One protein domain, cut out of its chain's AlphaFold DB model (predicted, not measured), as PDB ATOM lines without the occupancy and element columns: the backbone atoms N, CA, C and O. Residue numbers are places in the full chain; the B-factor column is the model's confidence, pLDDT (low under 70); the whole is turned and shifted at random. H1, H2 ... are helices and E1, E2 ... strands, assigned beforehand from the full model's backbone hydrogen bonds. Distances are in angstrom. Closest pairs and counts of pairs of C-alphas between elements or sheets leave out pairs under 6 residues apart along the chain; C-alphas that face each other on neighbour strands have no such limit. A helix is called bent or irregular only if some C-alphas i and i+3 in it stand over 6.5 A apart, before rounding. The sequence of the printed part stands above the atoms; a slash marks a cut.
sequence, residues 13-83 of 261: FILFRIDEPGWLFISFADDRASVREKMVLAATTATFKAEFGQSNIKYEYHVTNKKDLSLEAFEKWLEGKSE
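This is residues 13 to 83 of the 261 residues of an uncharacterized protein of Dracunculus medinensis (UniProt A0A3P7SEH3). A three-stranded sheet has the long helix H1 over one face, and the shorter H2 lies away from H1, beyond the sheet. The printed part has 71 residues, along the chain E1 E2 H1 E3 H2, mixed helices and strands; the mixed sheet runs E1 E2 E3. It is compact, radius of gyration of the C-alphas 12.8 A, spanning 33 by 29 by 20 A.

E1, residues 13 to 19, begins at C-alpha 13 (213.513, 165.485, 37.404). E2 is 22 to 28, H1 35 to 52 (25.2 A), E3 57 to 63. H2, 71 to 82, ends at C-alpha 82 (207.772, 185.730, 50.324).

E1 and E2 form an antiparallel hairpin (N 14 to O 26, 2.8 A). E2 and E3 are parallel (N 25 to O 59, 2.9 A); E2, H1, E3 make a strand-helix-strand unit, a helix between parallel neighbour strands, its crossover right-handed. H1 is on the sheet, in two layers, helix over sheet, at a height of 9.6 A, along E2 at 3 degrees on the local plane; their closest C-alphas, Ser 27 and Thr 45, are 8.0 A apart. H1 is irregular: C-alphas 43 and 46 are 7.1 A apart. H2 is only just not on the sheet, with 4 pairs of C-alphas within 10 A. In H2 every O i to N i+4 pair is within hydrogen-bond range, in H1 12 of 14.

The C-alphas farthest apart, Glu 20 and Val 35, are 35.4 A apart. The printed part has no cut and no long link; residue 21 alone is under pLDDT 70.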
ATOM      1  N   PHE A  13     213.145 164.901  36.117       92.22
ATOM      2  CA  PHE A  13     213.513 165.485  37.404       92.22
ATOM      3  C   PHE A  13     214.898 166.108  37.308       92.22
ATOM      4  O   PHE A  13     215.829 165.489  36.795       92.22
ATOM      5  N   ILE A  14     215.052 167.307  37.856       90.87
ATOM      6  CA  ILE A  14     216.328 168.009  37.924       90.87
ATOM      7  C   ILE A  14     216.591 168.339  39.385       90.87
ATOM      8  O   ILE A  14     215.782 168.979  40.055       90.87
ATOM      9  N   LEU A  15     217.741 167.902  39.883       90.55
ATOM     10  CA  LEU A  15     218.239 168.280  41.198       90.55
ATOM     11  C   LEU A  15     219.354 169.298  41.015       90.55
ATOM     12  O   LEU A  15     220.383 169.004  40.411       90.55
ATOM     13  N   PHE A  16     219.145 170.492  41.553       89.13
ATOM     14  CA  PHE A  16     220.128 171.561  41.537       89.13
ATOM     15  C   PHE A  16     220.575 171.868  42.963       89.13
ATOM     16  O   PHE A  16     219.756 172.050  43.860       89.13
ATOM     17  N   ARG A  17     221.883 171.903  43.201       89.50
ATOM     18  CA  ARG A  17     222.433 172.190  44.528       89.50
ATOM     19  C   ARG A  17     222.565 173.704  44.694       89.50
ATOM     20  O   ARG A  17     223.308 174.314  43.934       89.50
ATOM     21  N   ILE A  18     221.849 174.290  45.655       85.95
ATOM     22  CA  ILE A  18     221.947 175.727  45.968       85.95
ATOM     23  C   ILE A  18     222.989 175.936  47.071       85.95
ATOM     24  O   ILE A  18     223.979 176.622  46.852       85.95
ATOM     25  N   ASP A  19     222.790 175.279  48.218       79.94
ATOM     26  CA  ASP A  19     223.638 175.375  49.412       79.94
ATOM     27  C   ASP A  19     224.045 173.960  49.880       79.94
ATOM     28  O   ASP A  19     223.441 172.961  49.481       79.94
ATOM     29  N   GLU A  20     225.020 173.816  50.779       77.48
ATOM     30  CA  GLU A  20     225.228 172.553  51.508       77.48
ATOM     31  C   GLU A  20     224.460 172.605  52.851       77.48
ATOM     32  O   GLU A  20     224.853 173.410  53.696       77.48
ATOM     33  N   PRO A  21     223.387 171.810  53.111       69.79
ATOM     34  CA  PRO A  21     222.739 170.750  52.319       69.79
ATOM     35  C   PRO A  21     221.368 171.161  51.715       69.79
ATOM     36  O   PRO A  21     220.381 170.446  51.866       69.79
ATOM     37  N   GLY A  22     221.273 172.317  51.055       87.23
ATOM     38  CA  GLY A  22     220.046 172.817  50.425       87.23
ATOM     39  C   GLY A  22     219.950 172.486  48.934       87.23
ATOM     40  O   GLY A  22     220.625 173.102  48.106       87.23
ATOM     41  N   TRP A  23     219.059 171.563  48.578       91.90
ATOM     42  CA  TRP A  23     218.760 171.200  47.192       91.90
ATOM     43  C   TRP A  23     217.473 171.861  46.692       91.90
ATOM     44  O   TRP A  23     216.494 172.007  47.427       91.90
ATOM     45  N   LEU A  24     217.480 172.234  45.417       91.77
ATOM     46  CA  LEU A  24     216.320 172.609  44.625       91.77
ATOM     47  C   LEU A  24     215.907 171.406  43.784       91.77
ATOM     48  O   LEU A  24     216.676 170.916  42.956       91.77
ATOM     49  N   PHE A  25     214.688 170.940  44.007       93.66
ATOM     50  CA  PHE A  25     214.075 169.884  43.221       93.66
ATOM     51  C   PHE A  25     213.147 170.512  42.185       93.66
ATOM     52  O   PHE A  25     212.158 171.148  42.545       93.66
ATOM     53  N   ILE A  26     213.476 170.343  40.907       92.44
ATOM     54  CA  ILE A  26     212.667 170.817  39.789       92.44
ATOM     55  C   ILE A  26     212.017 169.608  39.117       92.44
ATOM     56  O   ILE A  26     212.704 168.675  38.702       92.44
ATOM     57  N   SER A  27     210.694 169.630  38.993       93.09
ATOM     58  CA  SER A  27     209.945 168.660  38.191       93.09
ATOM     59  C   SER A  27     209.496 169.342  36.906       93.09
ATOM     60  O   SER A  27     208.688 170.269  36.942       93.09
ATOM     61  N   PHE A  28     210.062 168.916  35.778       93.15
ATOM     62  CA  PHE A  28     209.754 169.481  34.472       93.15
ATOM     63  C   PHE A  28     208.840 168.539  33.690       93.15
ATOM     64  O   PHE A  28     209.187 167.382  33.453       93.15
ATOM     65  N   ALA A  29     207.676 169.037  33.287       92.48
ATOM     66  CA  ALA A  29     206.716 168.308  32.472       92.48
ATOM     67  C   ALA A  29     206.029 169.259  31.490       92.48
ATOM     68  O   ALA A  29     205.003 169.851  31.818       92.48
ATOM     69  N   ASP A  30     206.592 169.405  30.287       91.86
ATOM     70  CA  ASP A  30     206.016 170.258  29.242       91.86
ATOM     71  C   ASP A  30     204.600 169.791  28.858       91.86
ATOM     72  O   ASP A  30     204.308 168.590  28.793       91.86
ATOM     73  N   ASP A  31     203.708 170.726  28.541       88.42
ATOM     74  CA  ASP A  31     202.357 170.406  28.080       88.42
ATOM     75  C   ASP A  31     202.352 169.547  26.808       88.42
ATOM     76  O   ASP A  31     201.417 168.763  26.608       88.42
ATOM     77  N   ARG A  32     203.418 169.630  26.001       88.55
ATOM     78  CA  ARG A  32     203.612 168.860  24.760       88.55
ATOM     79  C   ARG A  32     203.962 167.385  24.972       88.55
ATOM     80  O   ARG A  32     203.756 166.597  24.050       88.55
ATOM     81  N   ALA A  33     204.478 167.012  26.143       90.42
ATOM     82  CA  ALA A  33     204.813 165.627  26.462       90.42
ATOM     83  C   ALA A  33     203.559 164.740  26.518       90.42
ATOM     84  O   ALA A  33     202.447 165.204  26.814       90.42
ATOM     85  N   SER A  34     203.723 163.437  26.266       93.29
ATOM     86  CA  SER A  34     202.590 162.510  26.282       93.29
ATOM     87  C   SER A  34     201.963 162.421  27.683       93.29
ATOM     88  O   SER A  34     202.646 162.480  28.708       93.29
ATOM     89  N   VAL A  35     200.637 162.241  27.761       93.49
ATOM     90  CA  VAL A  35     199.930 162.100  29.056       93.49
ATOM     91  C   VAL A  35     200.501 160.936  29.872       93.49
ATOM     92  O   VAL A  35     200.600 161.030  31.094       93.49
ATOM     93  N   ARG A  36     200.928 159.860  29.195       94.22
ATOM     94  CA  ARG A  36     201.531 158.683  29.827       94.22
ATOM     95  C   ARG A  36     202.803 159.044  30.594       94.22
ATOM     96  O   ARG A  36     202.936 158.636  31.741       94.22
ATOM     97  N   GLU A  37     203.716 159.798  29.994       93.23
ATOM     98  CA  GLU A  37     204.984 160.156  30.641       93.23
ATOM     99  C   GLU A  37     204.774 161.172  31.763       93.23
ATOM    100  O   GLU A  37     205.329 161.003  32.849       93.23
ATOM    101  N   LYS A  38     203.896 162.165  31.556       93.89
ATOM    102  CA  LYS A  38     203.519 163.120  32.612       93.89
ATOM    103  C   LYS A  38     202.931 162.414  33.831       93.89
ATOM    104  O   LYS A  38     203.284 162.737  34.963       93.89
ATOM    105  N   MET A  39     202.078 161.414  33.604       94.49
ATOM    106  CA  MET A  39     201.499 160.606  34.675       94.49
ATOM    107  C   MET A  39     202.565 159.799  35.425       94.49
ATOM    108  O   MET A  39     202.528 159.756  36.651       94.49
ATOM    109  N   VAL A  40     203.525 159.187  34.719       94.83
ATOM    110  CA  VAL A  40     204.621 158.431  35.353       94.83
ATOM    111  C   VAL A  40     205.502 159.348  36.207       94.83
ATOM    112  O   VAL A  40     205.798 159.004  37.353       94.83
ATOM    113  N   LEU A  41     205.870 160.530  35.702       93.86
ATOM    114  CA  LEU A  41     206.634 161.522  36.466       93.86
ATOM    115  C   LEU A  41     205.861 161.965  37.722       93.86
ATOM    116  O   LEU A  41     206.373 161.886  38.840       93.86
ATOM    117  N   ALA A  42     204.598 162.365  37.566       93.65
ATOM    118  CA  ALA A  42     203.770 162.817  38.684       93.65
ATOM    119  C   ALA A  42     203.587 161.719  39.749       93.65
ATOM    120  O   ALA A  42     203.733 161.982  40.943       93.65
ATOM    121  N   ALA A  43     203.351 160.470  39.328       94.42
ATOM    122  CA  ALA A  43     203.164 159.334  40.229       94.42
ATOM    123  C   ALA A  43     204.442 158.945  40.992       94.42
ATOM    124  O   ALA A  43     204.362 158.491  42.131       94.42
ATOM    125  N   THR A  44     205.622 159.134  40.394       94.98
ATOM    126  CA  THR A  44     206.913 158.775  41.013       94.98
ATOM    127  C   THR A  44     207.537 159.904  41.836       94.98
ATOM    128  O   THR A  44     208.445 159.649  42.627       94.98
ATOM    129  N   THR A  45     207.024 161.135  41.728       93.84
ATOM    130  CA  THR A  45     207.575 162.328  42.398       93.84
ATOM    131  C   THR A  45     207.657 162.165  43.920       93.84
ATOM    132  O   THR A  45     208.686 162.461  44.527       93.84
ATOM    133  N   ALA A  46     206.598 161.668  44.567       92.90
ATOM    134  CA  ALA A  46     206.582 161.499  46.023       92.90
ATOM    135  C   ALA A  46     207.593 160.440  46.500       92.90
ATOM    136  O   ALA A  46     208.308 160.668  47.478       92.90
ATOM    137  N   THR A  47     207.691 159.320  45.778       94.41
ATOM    138  CA  THR A  47     208.659 158.249  46.053       94.41
ATOM    139  C   THR A  47     210.085 158.752  45.872       94.41
ATOM    140  O   THR A  47     210.912 158.558  46.754       94.41
ATOM    141  N   PHE A  48     210.359 159.485  44.790       92.98
ATOM    142  CA  PHE A  48     211.675 160.073  44.549       92.98
ATOM    143  C   PHE A  48     212.104 161.015  45.682       92.98
ATOM    144  O   PHE A  48     213.221 160.913  46.186       92.98
ATOM    145  N   LYS A  49     211.201 161.893  46.145       93.04
ATOM    146  CA  LYS A  49     211.478 162.796  47.276       93.04
ATOM    147  C   LYS A  49     211.759 162.037  48.576       93.04
ATOM    148  O   LYS A  49     212.591 162.480  49.366       93.04
ATOM    149  N   ALA A  50     211.074 160.918  48.818       92.74
ATOM    150  CA  ALA A  50     211.319 160.074  49.986       92.74
ATOM    151  C   ALA A  50     212.695 159.385  49.919       92.74
ATOM    152  O   ALA A  50     213.440 159.453  50.894       92.74
ATOM    153  N   GLU A  51     213.054 158.812  48.768       93.30
ATOM    154  CA  GLU A  51     214.342 158.133  48.544       93.30
ATOM    155  C   GLU A  51     215.539 159.098  48.586       93.30
ATOM    156  O   GLU A  51     216.593 158.768  49.125       93.30
ATOM    157  N   PHE A  52     215.386 160.320  48.067       90.24
ATOM    158  CA  PHE A  52     216.444 161.339  48.109       90.24
ATOM    159  C   PHE A  52     216.659 161.936  49.516       90.24
ATOM    160  O   PHE A  52     217.735 162.443  49.840       90.24
ATOM    161  N   GLY A  53     215.625 161.887  50.358       90.40
ATOM    162  CA  GLY A  53     215.591 162.540  51.662       90.40
ATOM    163  C   GLY A  53     214.968 163.932  51.579       90.40
ATOM    164  O   GLY A  53     215.627 164.918  51.250       90.40
ATOM    165  N   GLN A  54     213.690 164.021  51.955       87.58
ATOM    166  CA  GLN A  54     212.895 165.256  51.914       87.58
ATOM    167  C   GLN A  54     213.522 166.409  52.709       87.58
ATOM    168  O   GLN A  54     213.369 167.564  52.333       87.58
ATOM    169  N   SER A  55     214.280 166.105  53.768       89.26
ATOM    170  CA  SER A  55     214.982 167.104  54.584       89.26
ATOM    171  C   SER A  55     216.069 167.868  53.828       89.26
ATOM    172  O   SER A  55     216.435 168.964  54.241       89.26
ATOM    173  N   ASN A  56     216.602 167.294  52.746       89.78
ATOM    174  CA  ASN A  56     217.646 167.919  51.937       89.78
ATOM    175  C   ASN A  56     217.059 168.876  50.883       89.78
ATOM    176  O   ASN A  56     217.787 169.688  50.315       89.78
ATOM    177  N   ILE A  57     215.755 168.789  50.596       91.11
ATOM    178  CA  ILE A  57     215.082 169.594  49.571       91.11
ATOM    179  C   ILE A  57     214.529 170.862  50.229       91.11
ATOM    180  O   ILE A  57     213.558 170.818  50.979       91.11
ATOM    181  N   LYS A  58     215.144 172.011  49.936       90.54
ATOM    182  CA  LYS A  58     214.741 173.325  50.468       90.54
ATOM    183  C   LYS A  58     213.604 173.940  49.654       90.54
ATOM    184  O   LYS A  58     212.697 174.562  50.205       90.54
ATOM    185  N   TYR A  59     213.663 173.762  48.337       90.64
ATOM    186  CA  TYR A  59     212.694 174.306  47.397       90.64
ATOM    187  C   TYR A  59     212.258 173.225  46.411       90.64
ATOM    188  O   TYR A  59     213.075 172.449  45.916       90.64
ATOM    189  N   GLU A  60     210.961 173.200  46.129       92.46
ATOM    190  CA  GLU A  60     210.337 172.348  45.125       92.46
ATOM    191  C   GLU A  60     209.695 173.259  44.083       92.46
ATOM    192  O   GLU A  60     208.879 174.113  44.434       92.46
ATOM    193  N   TYR A  61     210.097 173.098  42.825       92.01
ATOM    194  CA  TYR A  61     209.652 173.922  41.712       92.01
ATOM    195  C   TYR A  61     209.075 173.033  40.608       92.01
ATOM    196  O   TYR A  61     209.757 172.165  40.067       92.01
ATOM    197  N   HIS A  62     207.790 173.201  40.303       92.35
ATOM    198  CA  HIS A  62     207.121 172.460  39.237       92.35
ATOM    199  C   HIS A  62     206.983 173.354  38.014       92.35
ATOM    200  O   HIS A  62     206.466 174.464  38.123       92.35
ATOM    201  N   VAL A  63     207.453 172.874  36.865       91.73
ATOM    202  CA  VAL A  63     207.552 173.676  35.650       91.73
ATOM    203  C   VAL A  63     206.927 172.947  34.469       91.73
ATOM    204  O   VAL A  63     207.323 171.829  34.142       91.73
ATOM    205  N   THR A  64     205.992 173.614  33.793       91.31
ATOM    206  CA  THR A  64     205.291 173.089  32.609       91.31
ATOM    207  C   THR A  64     205.731 173.735  31.299       91.31
ATOM    208  O   THR A  64     205.298 173.324  30.228       91.31
ATOM    209  N   ASN A  65     206.600 174.748  31.339       87.35
ATOM    210  CA  ASN A  65     207.079 175.429  30.143       87.35
ATOM    211  C   ASN A  65     208.584 175.671  30.218       87.35
ATOM    212  O   ASN A  65     209.117 176.118  31.229       87.35
ATOM    213  N   LYS A  66     209.288 175.438  29.110       84.76
ATOM    214  CA  LYS A  66     210.738 175.644  29.024       84.76
ATOM    215  C   LYS A  66     211.165 177.088  29.312       84.76
ATOM    216  O   LYS A  66     212.289 177.316  29.748       84.76
ATOM    217  N   LYS A  67     210.276 178.064  29.094       84.44
ATOM    218  CA  LYS A  67     210.526 179.481  29.415       84.44
ATOM    219  C   LYS A  67     210.651 179.749  30.919       84.44
ATOM    220  O   LYS A  67     211.400 180.646  31.303       84.44
ATOM    221  N   ASP A  68     209.986 178.942  31.738       85.76
ATOM    222  CA  ASP A  68     209.977 179.086  33.198       85.76
ATOM    223  C   ASP A  68     211.184 178.381  33.848       85.76
ATOM    224  O   ASP A  68     211.444 178.535  35.034       85.76
ATOM    225  N   LEU A  69     212.003 177.668  33.062       83.82
ATOM    226  CA  LEU A  69     213.297 177.110  33.485       83.82
ATOM    227  C   LEU A  69     214.455 178.125  33.380       83.82
ATOM    228  O   LEU A  69     215.612 177.754  33.156       83.82
ATOM    229  N   SER A  70     214.152 179.416  33.501       86.39
ATOM    230  CA  SER A  70     215.143 180.492  33.546       86.39
ATOM    231  C   SER A  70     215.437 180.909  34.991       86.39
ATOM    232  O   SER A  70     214.624 180.705  35.891       86.39
ATOM    233  N   LEU A  71     216.613 181.504  35.221       86.29
ATOM    234  CA  LEU A  71     216.973 182.030  36.542       86.29
ATOM    235  C   LEU A  71     216.002 183.139  36.976       86.29
ATOM    236  O   LEU A  71     215.526 183.120  38.104       86.29
ATOM    237  N   GLU A  72     215.640 184.031  36.052       90.11
ATOM    238  CA  GLU A  72     214.689 185.123  36.296       90.11
ATOM    239  C   GLU A  72     213.304 184.608  36.721       90.11
ATOM    240  O   GLU A  72     212.650 185.201  37.577       90.11
ATOM    241  N   ALA A  73     212.837 183.502  36.131       90.04
ATOM    242  CA  ALA A  73     211.565 182.889  36.512       90.04
ATOM    243  C   ALA A  73     211.630 182.277  37.919       90.04
ATOM    244  O   ALA A  73     210.685 182.417  38.698       90.04
ATOM    245  N   PHE A  74     212.757 181.650  38.267       87.75
ATOM    246  CA  PHE A  74     212.974 181.102  39.602       87.75
ATOM    247  C   PHE A  74     213.050 182.196  40.678       87.75
ATOM    248  O   PHE A  74     212.442 182.045  41.737       87.75
ATOM    249  N   GLU A  75     213.736 183.310  40.408       89.69
ATOM    250  CA  GLU A  75     213.803 184.463  41.319       89.69
ATOM    251  C   GLU A  75     212.415 185.064  41.565       89.69
ATOM    252  O   GLU A  75     212.014 185.217  42.717       89.69
ATOM    253  N   LYS A  76     211.623 185.274  40.505       90.85
ATOM    254  CA  LYS A  76     210.226 185.731  40.626       90.85
ATOM    255  C   LYS A  76     209.352 184.768  41.427       90.85
ATOM    256  O   LYS A  76     208.510 185.196  42.212       90.85
ATOM    257  N   TRP A  77     209.531 183.461  41.240       90.44
ATOM    258  CA  TRP A  77     208.815 182.458  42.030       90.44
ATOM    259  C   TRP A  77     209.202 182.517  43.516       90.44
ATOM    260  O   TRP A  77     208.341 182.373  44.386       90.44
ATOM    261  N   LEU A  78     210.480 182.760  43.814       89.80
ATOM    262  CA  LEU A  78     210.971 182.908  45.181       89.80
ATOM    263  C   LEU A  78     210.405 184.171  45.852       89.80
ATOM    264  O   LEU A  78     209.978 184.102  47.005       89.80
ATOM    265  N   GLU A  79     210.346 185.288  45.122       89.10
ATOM    266  CA  GLU A  79     209.711 186.536  45.564       89.10
ATOM    267  C   GLU A  79     208.225 186.319  45.877       89.10
ATOM    268  O   GLU A  79     207.788 186.619  46.988       89.10
ATOM    269  N   GLY A  80     207.473 185.672  44.980       88.69
ATOM    270  CA  GLY A  80     206.049 185.379  45.188       88.69
ATOM    271  C   GLY A  80     205.759 184.461  46.384       88.69
ATOM    272  O   GLY A  80     204.670 184.504  46.949       88.69
ATOM    273  N   LYS A  81     206.730 183.651  46.824       85.75
ATOM    274  CA  LYS A  81     206.613 182.842  48.050       85.75
ATOM    275  C   LYS A  81     206.836 183.661  49.328       85.75
ATOM    276  O   LYS A  81     206.415 183.232  50.402       85.75
ATOM    277  N   SER A  82     207.535 184.791  49.221       82.83
ATOM    278  CA  SER A  82     207.772 185.730  50.324       82.83
ATOM    279  C   SER A  82     206.669 186.780  50.471       82.83
ATOM    280  O   SER A  82     206.523 187.363  51.545       82.83
ATOM    281  N   GLU A  83     205.885 187.005  49.415       85.04
ATOM    282  CA  GLU A  83     204.709 187.862  49.466       85.04
ATOM    283  C   GLU A  83     203.634 187.282  50.392       85.04
ATOM    284  O   GLU A  83     203.528 186.071  50.609       85.04
TER     285      GLU A  83